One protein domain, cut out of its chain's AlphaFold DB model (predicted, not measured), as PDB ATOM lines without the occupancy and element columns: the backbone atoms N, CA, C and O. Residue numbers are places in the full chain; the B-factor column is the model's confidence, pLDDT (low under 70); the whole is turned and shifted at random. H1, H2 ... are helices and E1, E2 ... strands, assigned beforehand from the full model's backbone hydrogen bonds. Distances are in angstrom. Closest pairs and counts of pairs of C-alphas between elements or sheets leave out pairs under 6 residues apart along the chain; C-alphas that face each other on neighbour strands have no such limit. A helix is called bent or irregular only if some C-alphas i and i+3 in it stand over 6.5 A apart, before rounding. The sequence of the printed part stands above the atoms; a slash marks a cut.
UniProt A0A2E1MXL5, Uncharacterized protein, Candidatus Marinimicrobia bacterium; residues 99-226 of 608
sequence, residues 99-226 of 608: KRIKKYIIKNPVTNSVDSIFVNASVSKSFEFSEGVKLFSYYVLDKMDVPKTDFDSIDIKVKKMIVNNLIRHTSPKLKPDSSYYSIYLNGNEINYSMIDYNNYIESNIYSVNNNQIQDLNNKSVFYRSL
ATOM      1  N   LYS A  99     186.685 131.858 131.862       87.62
ATOM      2  CA  LYS A  99     186.129 133.183 131.596       87.62
ATOM      3  C   LYS A  99     186.813 133.824 130.408       87.62
ATOM      4  O   LYS A  99     188.037 133.863 130.307       87.62
ATOM      5  N   ARG A 100     186.001 134.400 129.529       85.31
ATOM      6  CA  ARG A 100     186.479 135.225 128.424       85.31
ATOM      7  C   ARG A 100     187.115 136.506 128.969       85.31
ATOM      8  O   ARG A 100     186.468 137.230 129.727       85.31
ATOM      9  N   ILE A 101     188.328 136.835 128.535       86.00
ATOM     10  CA  ILE A 101     189.036 138.065 128.913       86.00
ATOM     11  C   ILE A 101     189.531 138.836 127.679       86.00
ATOM     12  O   ILE A 101     189.747 138.279 126.601       86.00
ATOM     13  N   LYS A 102     189.712 140.144 127.850       85.00
ATOM     14  CA  LYS A 102     190.259 141.080 126.864       85.00
ATOM     15  C   LYS A 102     191.528 141.719 127.416       85.00
ATOM     16  O   LYS A 102     191.579 142.044 128.601       85.00
ATOM     17  N   LYS A 103     192.528 141.935 126.562       85.50
ATOM     18  CA  LYS A 103     193.726 142.708 126.910       85.50
ATOM     19  C   LYS A 103     193.528 144.164 126.498       85.50
ATOM     20  O   LYS A 103     193.300 144.430 125.319       85.50
ATOM     21  N   TYR A 104     193.645 145.081 127.447       87.00
ATOM     22  CA  TYR A 104     193.610 146.521 127.218       87.00
ATOM     23  C   TYR A 104     195.009 147.111 127.330       87.00
ATOM     24  O   TYR A 104     195.794 146.694 128.184       87.00
ATOM     25  N   ILE A 105     195.301 148.078 126.464       89.44
ATOM     26  CA  ILE A 105     196.435 148.989 126.605       89.44
ATOM     27  C   ILE A 105     195.891 150.316 127.115       89.44
ATOM     28  O   ILE A 105     194.913 150.829 126.568       89.44
ATOM     29  N   ILE A 106     196.531 150.846 128.152       92.75
ATOM     30  CA  ILE A 106     196.193 152.119 128.774       92.75
ATOM     31  C   ILE A 106     197.390 153.043 128.607       92.75
ATOM     32  O   ILE A 106     198.469 152.766 129.122       92.75
ATOM     33  N   LYS A 107     197.208 154.141 127.884       92.75
ATOM     34  CA  LYS A 107     198.207 155.195 127.740       92.75
ATOM     35  C   LYS A 107     197.792 156.360 128.617       92.75
ATOM     36  O   LYS A 107     196.700 156.895 128.459       92.75
ATOM     37  N   ASN A 108     198.661 156.760 129.534       89.44
ATOM     38  CA  ASN A 108     198.456 157.963 130.319       89.44
ATOM     39  C   ASN A 108     199.378 159.072 129.787       89.44
ATOM     40  O   ASN A 108     200.571 159.069 130.103       89.44
ATOM     41  N   PRO A 109     198.855 160.026 128.996       83.94
ATOM     42  CA  PRO A 109     199.669 161.087 128.407       83.94
ATOM     43  C   PRO A 109     200.207 162.078 129.447       83.94
ATOM     44  O   PRO A 109     201.205 162.744 129.194       83.94
ATOM     45  N   VAL A 110     199.598 162.161 130.636       84.25
ATOM     46  CA  VAL A 110     200.024 163.088 131.699       84.25
ATOM     47  C   VAL A 110     201.266 162.576 132.434       84.25
ATOM     48  O   VAL A 110     202.126 163.354 132.862       84.25
ATOM     49  N   THR A 111     201.380 161.256 132.594       83.00
ATOM     50  CA  THR A 111     202.530 160.607 133.244       83.00
ATOM     51  C   THR A 111     203.499 159.959 132.255       83.00
ATOM     52  O   THR A 111     204.549 159.483 132.679       83.00
ATOM     53  N   ASN A 112     203.180 159.948 130.954       86.25
ATOM     54  CA  ASN A 112     203.900 159.207 129.909       86.25
ATOM     55  C   ASN A 112     204.068 157.706 130.217       86.25
ATOM     56  O   ASN A 112     205.034 157.076 129.784       86.25
ATOM     57  N   SER A 113     203.122 157.118 130.952       89.12
ATOM     58  CA  SER A 113     203.110 155.679 131.240       89.12
ATOM     59  C   SER A 113     202.222 154.923 130.252       89.12
ATOM     60  O   SER A 113     201.221 155.447 129.752       89.12
ATOM     61  N   VAL A 114     202.615 153.684 129.952       90.94
ATOM     62  CA  VAL A 114     201.838 152.752 129.134       90.94
ATOM     63  C   VAL A 114     201.711 151.447 129.902       90.94
ATOM     64  O   VAL A 114     202.697 150.737 130.083       90.94
ATOM     65  N   ASP A 115     200.487 151.132 130.303       89.31
ATOM     66  CA  ASP A 115     200.154 149.929 131.053       89.31
ATOM     67  C   ASP A 115     199.357 148.949 130.190       89.31
ATOM     68  O   ASP A 115     198.711 149.315 129.202       89.31
ATOM     69  N   SER A 116     199.385 147.672 130.571       88.69
ATOM     70  CA  SER A 116     198.534 146.654 129.960       88.69
ATOM     71  C   SER A 116     197.853 145.806 131.019       88.69
ATOM     72  O   SER A 116     198.497 145.373 131.973       88.69
ATOM     73  N   ILE A 117     196.561 145.545 130.834       89.38
ATOM     74  CA  ILE A 117     195.749 144.808 131.802       89.38
ATOM     75  C   ILE A 117     194.801 143.837 131.105       89.38
ATOM     76  O   ILE A 117     194.277 144.109 130.025       89.38
ATOM     77  N   PHE A 118     194.580 142.683 131.733       85.88
ATOM     78  CA  PHE A 118     193.560 141.731 131.315       85.88
ATOM     79  C   PHE A 118     192.279 141.950 132.113       85.88
ATOM     80  O   PHE A 118     192.305 141.960 133.342       85.88
ATOM     81  N   VAL A 119     191.161 142.082 131.409       84.75
ATOM     82  CA  VAL A 119     189.851 142.402 131.981       84.75
ATOM     83  C   VAL A 119     188.837 141.363 131.525       84.75
ATOM     84  O   VAL A 119     188.805 141.004 130.347       84.75
ATOM     85  N   ASN A 120     187.987 140.889 132.437       84.19
ATOM     86  CA  ASN A 120     186.898 139.978 132.084       84.19
ATOM     87  C   ASN A 120     185.971 140.637 131.055       84.19
ATOM     88  O   ASN A 120     185.581 141.797 131.191       84.19
ATOM     89  N   ALA A 121     185.591 139.893 130.019       79.69
ATOM     90  CA  ALA A 121     184.790 140.430 128.927       79.69
ATOM     91  C   ALA A 121     183.407 140.918 129.397       79.69
ATOM     92  O   ALA A 121     182.897 141.886 128.839       79.69
ATOM     93  N   SER A 122     182.839 140.297 130.437       79.75
ATOM     94  CA  SER A 122     181.555 140.687 131.035       79.75
ATOM     95  C   SER A 122     181.575 142.076 131.681       79.75
ATOM     96  O   SER A 122     180.557 142.757 131.679       79.75
ATOM     97  N   VAL A 123     182.731 142.528 132.179       80.94
ATOM     98  CA  VAL A 123     182.889 143.836 132.849       80.94
ATOM     99  C   VAL A 123     183.668 144.841 132.003       80.94
ATOM    100  O   VAL A 123     184.011 145.920 132.482       80.94
ATOM    101  N   SER A 124     183.950 144.521 130.734       79.81
ATOM    102  CA  SER A 124     184.855 145.329 129.908       79.81
ATOM    103  C   SER A 124     184.352 146.759 129.704       79.81
ATOM    104  O   SER A 124     185.141 147.691 129.759       79.81
ATOM    105  N   LYS A 125     183.035 146.942 129.536       80.25
ATOM    106  CA  LYS A 125     182.417 148.272 129.401       80.25
ATOM    107  C   LYS A 125     182.520 149.089 130.688       80.25
ATOM    108  O   LYS A 125     182.805 150.279 130.642       80.25
ATOM    109  N   SER A 126     182.295 148.451 131.837       80.56
ATOM    110  CA  SER A 126     182.420 149.102 133.145       80.56
ATOM    111  C   SER A 126     183.859 149.533 133.408       80.56
ATOM    112  O   SER A 126     184.077 150.625 133.916       80.56
ATOM    113  N   PHE A 127     184.824 148.703 133.007       84.44
ATOM    114  CA  PHE A 127     186.246 149.020 133.072       84.44
ATOM    115  C   PHE A 127     186.630 150.193 132.156       84.44
ATOM    116  O   PHE A 127     187.251 151.143 132.625       84.44
ATOM    117  N   GLU A 128     186.232 150.159 130.877       81.31
ATOM    118  CA  GLU A 128     186.462 151.259 129.924       81.31
ATOM    119  C   GLU A 128     185.890 152.578 130.456       81.31
ATOM    120  O   GLU A 128     186.552 153.611 130.407       81.31
ATOM    121  N   PHE A 129     184.685 152.531 131.032       85.62
ATOM    122  CA  PHE A 129     184.060 153.684 131.667       85.62
ATOM    123  C   PHE A 129     184.859 154.179 132.881       85.62
ATOM    124  O   PHE A 129     185.182 155.362 132.957       85.62
ATOM    125  N   SER A 130     185.194 153.299 133.831       85.94
ATOM    126  CA  SER A 130     185.849 153.703 135.080       85.94
ATOM    127  C   SER A 130     187.271 154.219 134.864       85.94
ATOM    128  O   SER A 130     187.631 155.265 135.405       85.94
ATOM    129  N   GLU A 131     188.074 153.511 134.065       87.38
ATOM    130  CA  GLU A 131     189.430 153.957 133.730       87.38
ATOM    131  C   GLU A 131     189.398 155.159 132.789       87.38
ATOM    132  O   GLU A 131     190.227 156.056 132.927       87.38
ATOM    133  N   GLY A 132     188.409 155.247 131.894       88.62
ATOM    134  CA  GLY A 132     188.244 156.405 131.024       88.62
ATOM    135  C   GLY A 132     187.991 157.688 131.814       88.62
ATOM    136  O   GLY A 132     188.707 158.674 131.644       88.62
ATOM    137  N   VAL A 133     187.050 157.651 132.762       88.62
ATOM    138  CA  VAL A 133     186.767 158.780 133.662       88.62
ATOM    139  C   VAL A 133     188.012 159.185 134.459       88.62
ATOM    140  O   VAL A 133     188.259 160.377 134.634       88.62
ATOM    141  N   LYS A 134     188.816 158.217 134.911       90.38
ATOM    142  CA  LYS A 134     190.067 158.463 135.646       90.38
ATOM    143  C   LYS A 134     191.172 159.074 134.782       90.38
ATOM    144  O   LYS A 134     191.873 159.973 135.228       90.38
ATOM    145  N   LEU A 135     191.362 158.603 133.554       91.62
ATOM    146  CA  LEU A 135     192.360 159.198 132.661       91.62
ATOM    147  C   LEU A 135     191.954 160.601 132.226       91.62
ATOM    148  O   LEU A 135     192.804 161.483 132.119       91.62
ATOM    149  N   PHE A 136     190.662 160.809 131.977       92.94
ATOM    150  CA  PHE A 136     190.155 162.117 131.595       92.94
ATOM    151  C   PHE A 136     190.210 163.113 132.760       92.94
ATOM    152  O   PHE A 136     190.517 164.279 132.537       92.94
ATOM    153  N   SER A 137     189.994 162.683 134.010       92.88
ATOM    154  CA  SER A 137     190.159 163.569 135.170       92.88
ATOM    155  C   SER A 137     191.602 164.041 135.334       92.88
ATOM    156  O   SER A 137     191.818 165.232 135.544       92.88
ATOM    157  N   TYR A 138     192.592 163.163 135.156       91.50
ATOM    158  CA  TYR A 138     194.002 163.566 135.152       91.50
ATOM    159  C   TYR A 138     194.338 164.518 134.004       91.50
ATOM    160  O   TYR A 138     195.067 165.482 134.219       91.50
ATOM    161  N   TYR A 139     193.776 164.301 132.813       91.88
ATOM    162  CA  TYR A 139     193.915 165.238 131.696       91.88
ATOM    163  C   TYR A 139     193.346 166.623 132.017       91.88
ATOM    164  O   TYR A 139     193.996 167.630 131.760       91.88
ATOM    165  N   VAL A 140     192.153 166.682 132.614       91.56
ATOM    166  CA  VAL A 140     191.526 167.944 133.031       91.56
ATOM    167  C   VAL A 140     192.377 168.652 134.086       91.56
ATOM    168  O   VAL A 140     192.598 169.852 133.971       91.56
ATOM    169  N   LEU A 141     192.887 167.927 135.086       91.12
ATOM    170  CA  LEU A 141     193.749 168.494 136.130       91.12
ATOM    171  C   LEU A 141     195.063 169.051 135.567       91.12
ATOM    172  O   LEU A 141     195.455 170.157 135.932       91.12
ATOM    173  N   ASP A 142     195.702 168.321 134.651       90.75
ATOM    174  CA  ASP A 142     196.914 168.764 133.952       90.75
ATOM    175  C   ASP A 142     196.646 170.023 133.114       90.75
ATOM    176  O   ASP A 142     197.396 170.990 133.184       90.75
ATOM    177  N   LYS A 143     195.511 170.073 132.403       90.75
ATOM    178  CA  LYS A 143     195.082 171.254 131.636       90.75
ATOM    179  C   LYS A 143     194.699 172.462 132.493       90.75
ATOM    180  O   LYS A 143     194.659 173.569 131.964       90.75
ATOM    181  N   MET A 144     194.388 172.259 133.770       89.75
ATOM    182  CA  MET A 144     194.116 173.325 134.740       89.75
ATOM    183  C   MET A 144     195.371 173.770 135.504       89.75
ATOM    184  O   MET A 144     195.234 174.531 136.464       89.75
ATOM    185  N   ASP A 145     196.558 173.285 135.118       88.81
ATOM    186  CA  ASP A 145     197.842 173.547 135.779       88.81
ATOM    187  C   ASP A 145     197.854 173.161 137.272       88.81
ATOM    188  O   ASP A 145     198.555 173.761 138.093       88.81
ATOM    189  N   VAL A 146     197.074 172.142 137.657       88.50
ATOM    190  CA  VAL A 146     197.092 171.622 139.030       88.50
ATOM    191  C   VAL A 146     198.419 170.881 139.265       88.50
ATOM    192  O   VAL A 146     198.838 170.086 138.421       88.50
ATOM    193  N   PRO A 147     199.107 171.081 140.406       87.62
ATOM    194  CA  PRO A 147     200.303 170.311 140.727       87.62
ATOM    195  C   PRO A 147     200.011 168.808 140.805       87.62
ATOM    196  O   PRO A 147     199.071 168.381 141.475       87.62
ATOM    197  N   LYS A 148     200.863 167.982 140.185       84.94
ATOM    198  CA  LYS A 148     200.700 166.512 140.163       84.94
ATOM    199  C   LYS A 148     200.638 165.876 141.558       84.94
ATOM    200  O   LYS A 148     200.024 164.827 141.711       84.94
ATOM    201  N   THR A 149     201.236 166.507 142.571       85.81
ATOM    202  CA  THR A 149     201.177 166.068 143.978       85.81
ATOM    203  C   THR A 149     199.766 166.090 144.555       85.81
ATOM    204  O   THR A 149     199.464 165.309 145.452       85.81
ATOM    205  N   ASP A 150     198.901 166.953 144.026       85.81
ATOM    206  CA  ASP A 150     197.575 167.207 144.586       85.81
ATOM    207  C   ASP A 150     196.486 166.435 143.833       85.81
ATOM    208  O   ASP A 150     195.322 166.440 144.248       85.81
ATOM    209  N   PHE A 151     196.860 165.740 142.748       84.81
ATOM    210  CA  PHE A 151     195.939 165.026 141.868       84.81
ATOM    211  C   PHE A 151     195.031 164.089 142.651       84.81
ATOM    212  O   PHE A 151     193.819 164.225 142.551       84.81
ATOM    213  N   ASP A 152     195.578 163.211 143.487       81.19
ATOM    214  CA  ASP A 152     194.780 162.206 144.200       81.19
ATOM    215  C   ASP A 152     193.749 162.822 145.159       81.19
ATOM    216  O   ASP A 152     192.671 162.263 145.366       81.19
ATOM    217  N   SER A 153     194.039 164.005 145.711       82.38
ATOM    218  CA  SER A 153     193.125 164.697 146.626       82.38
ATOM    219  C   SER A 153     191.954 165.375 145.901       82.38
ATOM    220  O   SER A 153     190.837 165.423 146.422       82.38
ATOM    221  N   ILE A 154     192.186 165.869 144.681       82.06
ATOM    222  CA  ILE A 154     191.221 166.669 143.912       82.06
ATOM    223  C   ILE A 154     190.471 165.819 142.873       82.06
ATOM    224  O   ILE A 154     189.311 166.094 142.548       82.06
ATOM    225  N   ASP A 155     191.096 164.749 142.393       83.31
ATOM    226  CA  ASP A 155     190.607 163.841 141.358       83.31
ATOM    227  C   ASP A 155     189.196 163.312 141.647       83.31
ATOM    228  O   ASP A 155     188.343 163.306 140.759       83.31
ATOM    229  N   ILE A 156     188.882 162.984 142.904       83.81
ATOM    230  CA  ILE A 156     187.543 162.524 143.309       83.81
ATOM    231  C   ILE A 156     186.458 163.543 142.929       83.81
ATOM    232  O   ILE A 156     185.368 163.166 142.488       83.81
ATOM    233  N   LYS A 157     186.736 164.842 143.092       85.56
ATOM    234  CA  LYS A 157     185.790 165.916 142.770       85.56
ATOM    235  C   LYS A 157     185.617 166.049 141.259       85.56
ATOM    236  O   LYS A 157     184.484 166.108 140.786       85.56
ATOM    237  N   VAL A 158     186.717 166.021 140.508       86.88
ATOM    238  CA  VAL A 158     186.702 166.121 139.040       86.88
ATOM    239  C   VAL A 158     185.997 164.917 138.411       86.88
ATOM    240  O   VAL A 158     185.106 165.100 137.582       86.88
ATOM    241  N   LYS A 159     186.285 163.693 138.869       86.44
ATOM    242  CA  LYS A 159     185.592 162.467 138.436       86.44
ATOM    243  C   LYS A 159     184.083 162.560 138.628       86.44
ATOM    244  O   LYS A 159     183.333 162.235 137.713       86.44
ATOM    245  N   LYS A 160     183.620 163.047 139.787       84.69
ATOM    246  CA  LYS A 160     182.183 163.256 140.041       84.69
ATOM    247  C   LYS A 160     181.559 164.233 139.043       84.69
ATOM    248  O   LYS A 160     180.456 163.985 138.569       84.69
ATOM    249  N   MET A 161     182.257 165.315 138.698       86.31
ATOM    250  CA  MET A 161     181.770 166.284 137.708       86.31
ATOM    251  C   MET A 161     181.696 165.673 136.303       86.31
ATOM    252  O   MET A 161     180.677 165.829 135.636       86.31
ATOM    253  N   ILE A 162     182.712 164.906 135.894       83.19
ATOM    254  CA  ILE A 162     182.715 164.173 134.618       83.19
ATOM    255  C   ILE A 162     181.546 163.182 134.562       83.19
ATOM    256  O   ILE A 162     180.794 163.180 133.591       83.19
ATOM    257  N   VAL A 163     181.345 162.379 135.614       84.88
ATOM    258  CA  VAL A 163     180.230 161.418 135.695       84.88
ATOM    259  C   VAL A 163     178.883 162.133 135.610       84.88
ATOM    260  O   VAL A 163     178.018 161.707 134.850       84.88
ATOM    261  N   ASN A 164     178.708 163.252 136.316       82.69
ATOM    262  CA  ASN A 164     177.485 164.049 136.224       82.69
ATOM    263  C   ASN A 164     177.249 164.581 134.802       82.69
ATOM    264  O   ASN A 164     176.118 164.542 134.318       82.69
ATOM    265  N   ASN A 165     178.298 165.033 134.113       84.81
ATOM    266  CA  ASN A 165     178.207 165.480 132.722       84.81
ATOM    267  C   ASN A 165     177.821 164.326 131.778       84.81
ATOM    268  O   ASN A 165     176.967 164.509 130.911       84.81
ATOM    269  N   LEU A 166     178.377 163.127 131.983       82.88
ATOM    270  CA  LEU A 166     178.014 161.916 131.234       82.88
ATOM    271  C   LEU A 166     176.544 161.534 131.459       82.88
ATOM    272  O   LEU A 166     175.814 161.321 130.491       82.88
ATOM    273  N   ILE A 167     176.078 161.544 132.713       78.62
ATOM    274  CA  ILE A 167     174.671 161.288 133.059       78.62
ATOM    275  C   ILE A 167     173.761 162.301 132.360       78.62
ATOM    276  O   ILE A 167     172.795 161.906 131.702       78.62
ATOM    277  N   ARG A 168     174.092 163.598 132.436       76.88
ATOM    278  CA  ARG A 168     173.345 164.667 131.755       76.88
ATOM    279  C   ARG A 168     173.270 164.441 130.248       76.88
ATOM    280  O   ARG A 168     172.204 164.606 129.679       76.88
ATOM    281  N   HIS A 169     174.360 164.019 129.609       80.25
ATOM    282  CA  HIS A 169     174.368 163.732 128.171       80.25
ATOM    283  C   HIS A 169     173.456 162.572 127.771       80.25
ATOM    284  O   HIS A 169     172.810 162.625 126.724       80.25
ATOM    285  N   THR A 170     173.406 161.528 128.598       76.56
ATOM    286  CA  THR A 170     172.563 160.349 128.349       76.56
ATOM    287  C   THR A 170     171.100 160.552 128.738       76.56
ATOM    288  O   THR A 170     170.244 159.798 128.284       76.56
ATOM    289  N   SER A 171     170.797 161.563 129.558       75.81
ATOM    290  CA  SER A 171     169.441 161.864 130.014       75.81
ATOM    291  C   SER A 171     168.720 162.777 129.016       75.81
ATOM    292  O   SER A 171     169.132 163.923 128.843       75.81
ATOM    293  N   PRO A 172     167.603 162.338 128.407       70.00
ATOM    294  CA  PRO A 172     166.867 163.142 127.429       70.00
ATOM    295  C   PRO A 172     166.390 164.499 127.963       70.00
ATOM    296  O   PRO A 172     166.260 165.437 127.189       70.00
ATOM    297  N   LYS A 173     166.138 164.605 129.277       68.88
ATOM    298  CA  LYS A 173     165.647 165.830 129.931       68.88
ATOM    299  C   LYS A 173     166.759 166.774 130.391       68.88
ATOM    300  O   LYS A 173     166.531 167.969 130.500       68.88
ATOM    301  N   LEU A 174     167.936 166.234 130.718       67.75
ATOM    302  CA  LEU A 174     169.052 167.001 131.292       67.75
ATOM    303  C   LEU A 174     170.145 167.310 130.267       67.75
ATOM    304  O   LEU A 174     171.151 167.935 130.614       67.75
ATOM    305  N   LYS A 175     169.983 166.827 129.032       72.94
ATOM    306  CA  LYS A 175     170.923 167.076 127.954       72.94
ATOM    307  C   LYS A 175     170.885 168.571 127.618       72.94
ATOM    308  O   LYS A 175     169.829 169.061 127.232       72.94
ATOM    309  N   PRO A 176     172.000 169.299 127.785       68.25
ATOM    310  CA  PRO A 176     172.047 170.710 127.442       68.25
ATOM    311  C   PRO A 176     171.847 170.909 125.934       68.25
ATOM    312  O   PRO A 176     172.284 170.080 125.132       68.25
ATOM    313  N   ASP A 177     171.250 172.042 125.559       69.88
ATOM    314  CA  ASP A 177     171.149 172.475 124.156       69.88
ATOM    315  C   ASP A 177     172.540 172.726 123.546       69.88
ATOM    316  O   ASP A 177     172.768 172.553 122.348       69.88
ATOM    317  N   SER A 178     173.503 173.100 124.397       72.69
ATOM    318  CA  SER A 178     174.921 173.182 124.057       72.69
ATOM    319  C   SER A 178     175.535 171.789 123.894       72.69
ATOM    320  O   SER A 178     175.357 170.907 124.729       72.69
ATOM    321  N   SER A 179     176.363 171.615 122.859       78.56
ATOM    322  CA  SER A 179     177.163 170.393 122.657       78.56
ATOM    323  C   SER A 179     178.377 170.280 123.597       78.56
ATOM    324  O   SER A 179     179.125 169.303 123.511       78.56
ATOM    325  N   TYR A 180     178.578 171.265 124.479       85.25
ATOM    326  CA  TYR A 180     179.736 171.387 125.362       85.25
ATOM    327  C   TYR A 180     179.354 171.296 126.840       85.25
ATOM    328  O   TYR A 180     178.307 171.784 127.268       85.25
ATOM    329  N   TYR A 181     180.258 170.706 127.614       89.19
ATOM    330  CA  TYR A 181     180.194 170.527 129.056       89.19
ATOM    331  C   TYR A 181     181.378 171.226 129.709       89.19
ATOM    332  O   TYR A 181     182.492 171.186 129.190       89.19
ATOM    333  N   SER A 182     181.133 171.807 130.875       86.75
ATOM    334  CA  SER A 182     182.130 172.523 131.659       86.75
ATOM    335  C   SER A 182     182.515 171.748 132.915       86.75
ATOM    336  O   SER A 182     181.694 171.083 133.560       86.75
ATOM    337  N   ILE A 183     183.791 171.837 133.277       90.62
ATOM    338  CA  ILE A 183     184.307 171.460 134.593       90.62
ATOM    339  C   ILE A 183     184.918 172.706 135.212       90.62
ATOM    340  O   ILE A 183     185.787 173.335 134.615       90.62
ATOM    341  N   TYR A 184     184.468 173.026 136.422       86.75
ATOM    342  CA  TYR A 184     184.923 174.172 137.198       86.75
ATOM    343  C   TYR A 184     185.694 173.706 138.425       86.75
ATOM    344  O   TYR A 184     185.171 172.962 139.261       86.75
ATOM    345  N   LEU A 185     186.921 174.190 138.572       87.00
ATOM    346  CA  LEU A 185     187.763 173.895 139.719       87.00
ATOM    347  C   LEU A 185     188.587 175.131 140.080       87.00
ATOM    348  O   LEU A 185     189.299 175.670 139.243       87.00
ATOM    349  N   ASN A 186     188.501 175.575 141.336       79.94
ATOM    350  CA  ASN A 186     189.314 176.669 141.889       79.94
ATOM    351  C   ASN A 186     189.328 177.963 141.043       79.94
ATOM    352  O   ASN A 186     190.326 178.673 141.020       79.94
ATOM    353  N   GLY A 187     188.220 178.278 140.363       78.31
ATOM    354  CA  GLY A 187     188.096 179.467 139.507       78.31
ATOM    355  C   GLY A 187     188.519 179.265 138.048       78.31
ATOM    356  O   GLY A 187     188.258 180.144 137.235       78.31
ATOM    357  N   ASN A 188     189.085 178.105 137.700       83.06
ATOM    358  CA  ASN A 188     189.391 177.714 136.326       83.06
ATOM    359  C   ASN A 188     188.245 176.881 135.738       83.06
ATOM    360  O   ASN A 188     187.647 176.047 136.427       83.06
ATOM    361  N   GLU A 189     187.957 177.088 134.455       90.38
ATOM    362  CA  GLU A 189     186.939 176.356 133.701       90.38
ATOM    363  C   GLU A 189     187.573 175.669 132.490       90.38
ATOM    364  O   GLU A 189     188.315 176.290 131.730       90.38
ATOM    365  N   ILE A 190     187.249 174.392 132.287       91.75
ATOM    366  CA  ILE A 190     187.543 173.672 131.046       91.75
ATOM    367  C   ILE A 190     186.238 173.252 130.397       91.75
ATOM    368  O   ILE A 190     185.399 172.619 131.034       91.75
ATOM    369  N   ASN A 191     186.127 173.554 129.106       92.50
ATOM    370  CA  ASN A 191     185.022 173.144 128.255       92.50
ATOM    371  C   ASN A 191     185.446 171.994 127.339       92.50
ATOM    372  O   ASN A 191     186.530 172.023 126.760       92.50
ATOM    373  N   TYR A 192     184.585 170.989 127.198       92.69
ATOM    374  CA  TYR A 192     184.796 169.845 126.313       92.69
ATOM    375  C   TYR A 192     183.463 169.332 125.763       92.69
ATOM    376  O   TYR A 192     182.428 169.423 126.424       92.69
ATOM    377  N   SER A 193     183.463 168.786 124.551       91.88
ATOM    378  CA  SER A 193     182.313 168.054 124.016       91.88
ATOM    379  C   SER A 193     182.394 166.566 124.370       91.88
ATOM    380  O   SER A 193     183.461 166.039 124.692       91.88
ATOM    381  N   MET A 194     181.279 165.835 124.259       88.94
ATOM    382  CA  MET A 194     181.330 164.372 124.419       88.94
ATOM    383  C   MET A 194     182.110 163.671 123.307       88.94
ATOM    384  O   MET A 194     182.622 162.576 123.522       88.94
ATOM    385  N   ILE A 195     182.246 164.311 122.145       89.88
ATOM    386  CA  ILE A 195     183.110 163.823 121.070       89.88
ATOM    387  C   ILE A 195     184.574 163.908 121.517       89.88
ATOM    388  O   ILE A 195     185.303 162.932 121.371       89.88
ATOM    389  N   ASP A 196     184.983 165.019 122.136       91.00
ATOM    390  CA  ASP A 196     186.346 165.181 122.661       91.00
ATOM    391  C   ASP A 196     186.651 164.154 123.753       91.00
ATOM    392  O   ASP A 196     187.712 163.532 123.736       91.00
ATOM    393  N   TYR A 197     185.699 163.937 124.669       92.12
ATOM    394  CA  TYR A 197     185.814 162.908 125.702       92.12
ATOM    395  C   TYR A 197     185.993 161.517 125.081       92.12
ATOM    396  O   TYR A 197     186.973 160.841 125.382       92.12
ATOM    397  N   ASN A 198     185.095 161.104 124.180       90.88
ATOM    398  CA  ASN A 198     185.149 159.777 123.565       90.88
ATOM    399  C   ASN A 198     186.434 159.576 122.753       90.88
ATOM    400  O   ASN A 198     187.103 158.564 122.934       90.88
ATOM    401  N   ASN A 199     186.841 160.559 121.944       93.00
ATOM    402  CA  ASN A 199     188.095 160.504 121.188       93.00
ATOM    403  C   ASN A 199     189.316 160.395 122.117       93.00
ATOM    404  O   ASN A 199     190.268 159.662 121.829       93.00
ATOM    405  N   TYR A 200     189.302 161.104 123.251       93.12
ATOM    406  CA  TYR A 200     190.352 160.985 124.260       93.12
ATOM    407  C   TYR A 200     190.363 159.588 124.896       93.12
ATOM    408  O   TYR A 200     191.438 159.013 125.047       93.12
ATOM    409  N   ILE A 201     189.206 159.005 125.230       91.81
ATOM    410  CA  ILE A 201     189.154 157.634 125.758       91.81
ATOM    411  C   ILE A 201     189.651 156.634 124.712       91.81
ATOM    412  O   ILE A 201     190.546 155.858 125.014       91.81
ATOM    413  N   GLU A 202     189.140 156.670 123.482       90.00
ATOM    414  CA  GLU A 202     189.471 155.699 122.428       90.00
ATOM    415  C   GLU A 202     190.954 155.724 122.025       90.00
ATOM    416  O   GLU A 202     191.539 154.687 121.710       90.00
ATOM    417  N   SER A 203     191.594 156.896 122.068       90.12
ATOM    418  CA  SER A 203     193.027 157.030 121.770       90.12
ATOM    419  C   SER A 203     193.940 156.528 122.897       90.12
ATOM    420  O   SER A 203     195.085 156.137 122.633       90.12
ATOM    421  N   ASN A 204     193.443 156.502 124.137       92.12
ATOM    422  CA  ASN A 204     194.228 156.176 125.329       92.12
ATOM    423  C   ASN A 204     193.877 154.821 125.960       92.12
ATOM    424  O   ASN A 204     194.737 154.220 126.596       92.12
ATOM    425  N   ILE A 205     192.663 154.310 125.766       90.31
ATOM    426  CA  ILE A 205     192.194 153.003 126.228       90.31
ATOM    427  C   ILE A 205     191.658 152.250 125.023       90.31
ATOM    428  O   ILE A 205     190.586 152.549 124.504       90.31
ATOM    429  N   TYR A 206     192.384 151.221 124.607       86.44
ATOM    430  CA  TYR A 206     191.936 150.368 123.518       86.44
ATOM    431  C   TYR A 206     192.228 148.907 123.822       86.44
ATOM    432  O   TYR A 206     193.269 148.539 124.379       86.44
ATOM    433  N   SER A 207     191.281 148.051 123.446       82.44
ATOM    434  CA  SER A 207     191.510 146.614 123.439       82.44
ATOM    435  C   SER A 207     192.473 146.274 122.310       82.44
ATOM    436  O   SER A 207     192.306 146.747 121.184       82.44
ATOM    437  N   VAL A 208     193.452 145.416 122.579       76.06
ATOM    438  CA  VAL A 208     194.328 144.889 121.531       76.06
ATOM    439  C   VAL A 208     193.478 144.054 120.569       76.06
ATOM    440  O   VAL A 208     193.047 142.960 120.924       76.06
ATOM    441  N   ASN A 209     193.223 144.582 119.368       59.06
ATOM    442  CA  ASN A 209     192.562 143.865 118.279       59.06
ATOM    443  C   ASN A 209     193.605 143.420 117.240       59.06
ATOM    444  O   ASN A 209     194.486 144.186 116.852       59.06
ATOM    445  N   ASN A 210     193.478 142.169 116.799       51.12
ATOM    446  CA  ASN A 210     194.473 141.319 116.125       51.12
ATOM    447  C   ASN A 210     195.040 141.763 114.761       51.12
ATOM    448  O   ASN A 210     195.660 140.952 114.082       51.12
ATOM    449  N   ASN A 211     194.925 143.022 114.351       44.88
ATOM    450  CA  ASN A 211     195.516 143.459 113.080       44.88
ATOM    451  C   ASN A 211     196.991 143.895 113.204       44.88
ATOM    452  O   ASN A 211     197.564 144.368 112.227       44.88
ATOM    453  N   GLN A 212     197.616 143.753 114.382       47.50
ATOM    454  CA  GLN A 212     198.993 144.211 114.642       47.50
ATOM    455  C   GLN A 212     199.931 143.155 115.256       47.50
ATOM    456  O   GLN A 212     201.055 143.490 115.616       47.50
ATOM    457  N   ILE A 213     199.513 141.891 115.372       42.09
ATOM    458  CA  ILE A 213     200.370 140.813 115.893       42.09
ATOM    459  C   ILE A 213     200.470 139.721 114.826       42.09
ATOM    460  O   ILE A 213     199.627 138.830 114.738       42.09
ATOM    461  N   GLN A 214     201.497 139.830 113.979       41.97
ATOM    462  CA  GLN A 214     201.999 138.708 113.188       41.97
ATOM    463  C   GLN A 214     202.777 137.804 114.140       41.97
ATOM    464  O   GLN A 214     203.954 138.040 114.368       41.97
ATOM    465  N   ASP A 215     202.074 136.893 114.802       41.09
ATOM    466  CA  ASP A 215     202.529 135.541 115.138       41.09
ATOM    467  C   ASP A 215     201.635 134.964 116.235       41.09
ATOM    468  O   ASP A 215     201.335 135.619 117.231       41.09
ATOM    469  N   LEU A 216     201.242 133.705 116.018       40.34
ATOM    470  CA  LEU A 216     200.293 132.883 116.780       40.34
ATOM    471  C   LEU A 216     198.816 133.122 116.421       40.34
ATOM    472  O   LEU A 216     198.086 133.844 117.088       40.34
ATOM    473  N   ASN A 217     198.368 132.435 115.363       40.47
ATOM    474  CA  ASN A 217     197.004 131.916 115.186       40.47
ATOM    475  C   ASN A 217     195.864 132.740 115.823       40.47
ATOM    476  O   ASN A 217     195.219 132.297 116.767       40.47
ATOM    477  N   ASN A 218     195.595 133.920 115.259       42.94
ATOM    478  CA  ASN A 218     194.271 134.537 115.105       42.94
ATOM    479  C   ASN A 218     193.195 134.253 116.188       42.94
ATOM    480  O   ASN A 218     192.062 133.899 115.865       42.94
ATOM    481  N   LYS A 219     193.488 134.474 117.476       48.91
ATOM    482  CA  LYS A 219     192.449 134.541 118.521       48.91
ATOM    483  C   LYS A 219     192.420 135.919 119.161       48.91
ATOM    484  O   LYS A 219     193.359 136.328 119.829       48.91
ATOM    485  N   SER A 220     191.340 136.659 118.913       52.09
ATOM    486  CA  SER A 220     191.056 138.002 119.458       52.09
ATOM    487  C   SER A 220     190.506 137.950 120.887       52.09
ATOM    488  O   SER A 220     190.018 138.935 121.441       52.09
ATOM    489  N   VAL A 221     190.513 136.756 121.467       60.50
ATOM    490  CA  VAL A 221     189.803 136.414 122.680       60.50
ATOM    491  C   VAL A 221     190.689 135.487 123.482       60.50
ATOM    492  O   VAL A 221     191.006 134.385 123.040       60.50
ATOM    493  N   PHE A 222     191.066 135.954 124.661       76.31
ATOM    494  CA  PHE A 222     191.773 135.150 125.634       76.31
ATOM    495  C   PHE A 222     190.760 134.514 126.576       76.31
ATOM    496  O   PHE A 222     189.680 135.065 126.816       76.31
ATOM    497  N   TYR A 223     191.133 133.382 127.147       86.56
ATOM    498  CA  TYR A 223     190.364 132.745 128.199       86.56
ATOM    499  C   TYR A 223     191.240 132.612 129.434       86.56
ATOM    500  O   TYR A 223     192.449 132.411 129.332       86.56
ATOM    501  N   ARG A 224     190.634 132.769 130.604       87.62
ATOM    502  CA  ARG A 224     191.264 132.476 131.885       87.62
ATOM    503  C   ARG A 224     190.556 131.283 132.492       87.62
ATOM    504  O   ARG A 224     189.344 131.347 132.688       87.62
ATOM    505  N   SER A 225     191.308 130.228 132.764       88.81
ATOM    506  CA  SER A 225     190.820 129.039 133.458       88.81
ATOM    507  C   SER A 225     190.159 129.414 134.781       88.81
ATOM    508  O   SER A 225     190.686 130.250 135.518       88.81
ATOM    509  N   LEU A 226     189.010 128.807 135.073       88.31
ATOM    510  CA  LEU A 226     188.350 128.944 136.372       88.31
ATOM    511  C   LEU A 226     188.961 128.042 137.448       88.31
ATOM    512  O   LEU A 226     188.740 128.299 138.623       88.31
TER     513      LEU A 226
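This is residues 99 to 226 of the 608 residues of an uncharacterized protein of Candidatus Marinimicrobia bacterium (UniProt A0A2E1MXL5). One long helix, H1, runs through the middle; its earlier part covers one face of a strongly twisted sheet built on the long hairpin E1 and E2, and its later part packs on a second group made of helix H2 and the small hairpin E3 and E4. H3 crosses H1 and leads the backbone from the E3 and E4 hairpin back to the first sheet, where the short strands E5 and E6 pair with E1; the loop residues 212 to 217 stick out at that end. The printed part has 128 residues, with three named helices and six named strands in the order E1 E2 H1 H2 E3 E4 H3 E5 E6, and the class is mixed, helices and strands. The sheet of E1, E2, E5 and E6 is branched, with antiparallel pairs, and E3 and E4 form a separate antiparallel sheet. The whole is only just loose, close to compact, with a radius of gyration of the C-alphas of 16.9 A and spans of 53 by 38 by 28 A.

E1, residues 99 to 108, begins at C-alpha 99 at (186.129, 133.183, 131.596) and is 27.7 A long. E2, residues 113 to 120, is 22.6 A long. H1, residues 121 to 143, measures 32.6 A and ends at C-alpha 143 at (195.082, 171.254, 131.636); it has a kink of 26 degrees near residue 128 and is irregular, with C-alphas 122 and 125 7.8 A apart. H2, residues 148 to 170, measures 31.1 A, has a kink of 58 degrees near residue 155 and is irregular, with C-alphas 149 and 152 7.5 A apart. E3, residues 180 to 185, is 16.6 A long and E4, residues 188 to 193, is 17.2 A. H3, residues 194 to 204, measures 15.3 A. E5 is residues 205 to 207, 7.0 A, and E6 is residues 222 to 225, 10.0 A, ending at C-alpha 225 at (190.820, 129.039, 133.458).

E1 and E2 form a hairpin, with N 104 and O 117 2.8 A apart, within hydrogen-bond range. E2 lies on one side of E1, and E5 and E6 lie on the other side. E5 is antiparallel to E1, with N 105 and O 206 at 2.9 A, and E6 is antiparallel to E1, with N 99 and O 224 at 2.8 A. H1 is on this sheet at a height of 7.6 A, over E1 and E2, along the strands at 8 degrees to E1 on the local plane; the closest C-alphas of E1 and H1 are those of Ile 101 and Ala 121, 4.9 A apart. H1 touches H2 with its residues 133 to 142 alone, at a steep tilt of 60 degrees, opposite ways; the closest C-alphas are those of Ser 137 and Lys 159, 5.7 A apart. The closest C-alphas of H2 and E3 are those of Asn 165 and Tyr 181, 6.5 A apart. E3 and E4 form a hairpin, with N 183 and O 190 at 2.9 A. H3 touches H1, about perpendicular at 75 degrees, with the C-alphas of Gly 132 and Ile 201 closest at 5.5 A, and H3 stands at the level of the branched sheet. H2 is apart from E1 and E2. Every O i to N i+4 pair is within hydrogen-bond range in H3, against 17 of 19 in H1 and 15 of 19 in H2.

The two C-alphas farthest apart, those of Gly 187 and Asn 217, are 54.1 A apart, while those of Lys 99 and Leu 226 are 6.8 A apart. The printed part has no cut. The link from E5 to E6, residues 208 to 221, is long, and its residues 212 to 217 stand free. The mean pLDDT of the printed part is 81.5; residues 173 to 174, 176 to 177 and 209 to 221 are under 70.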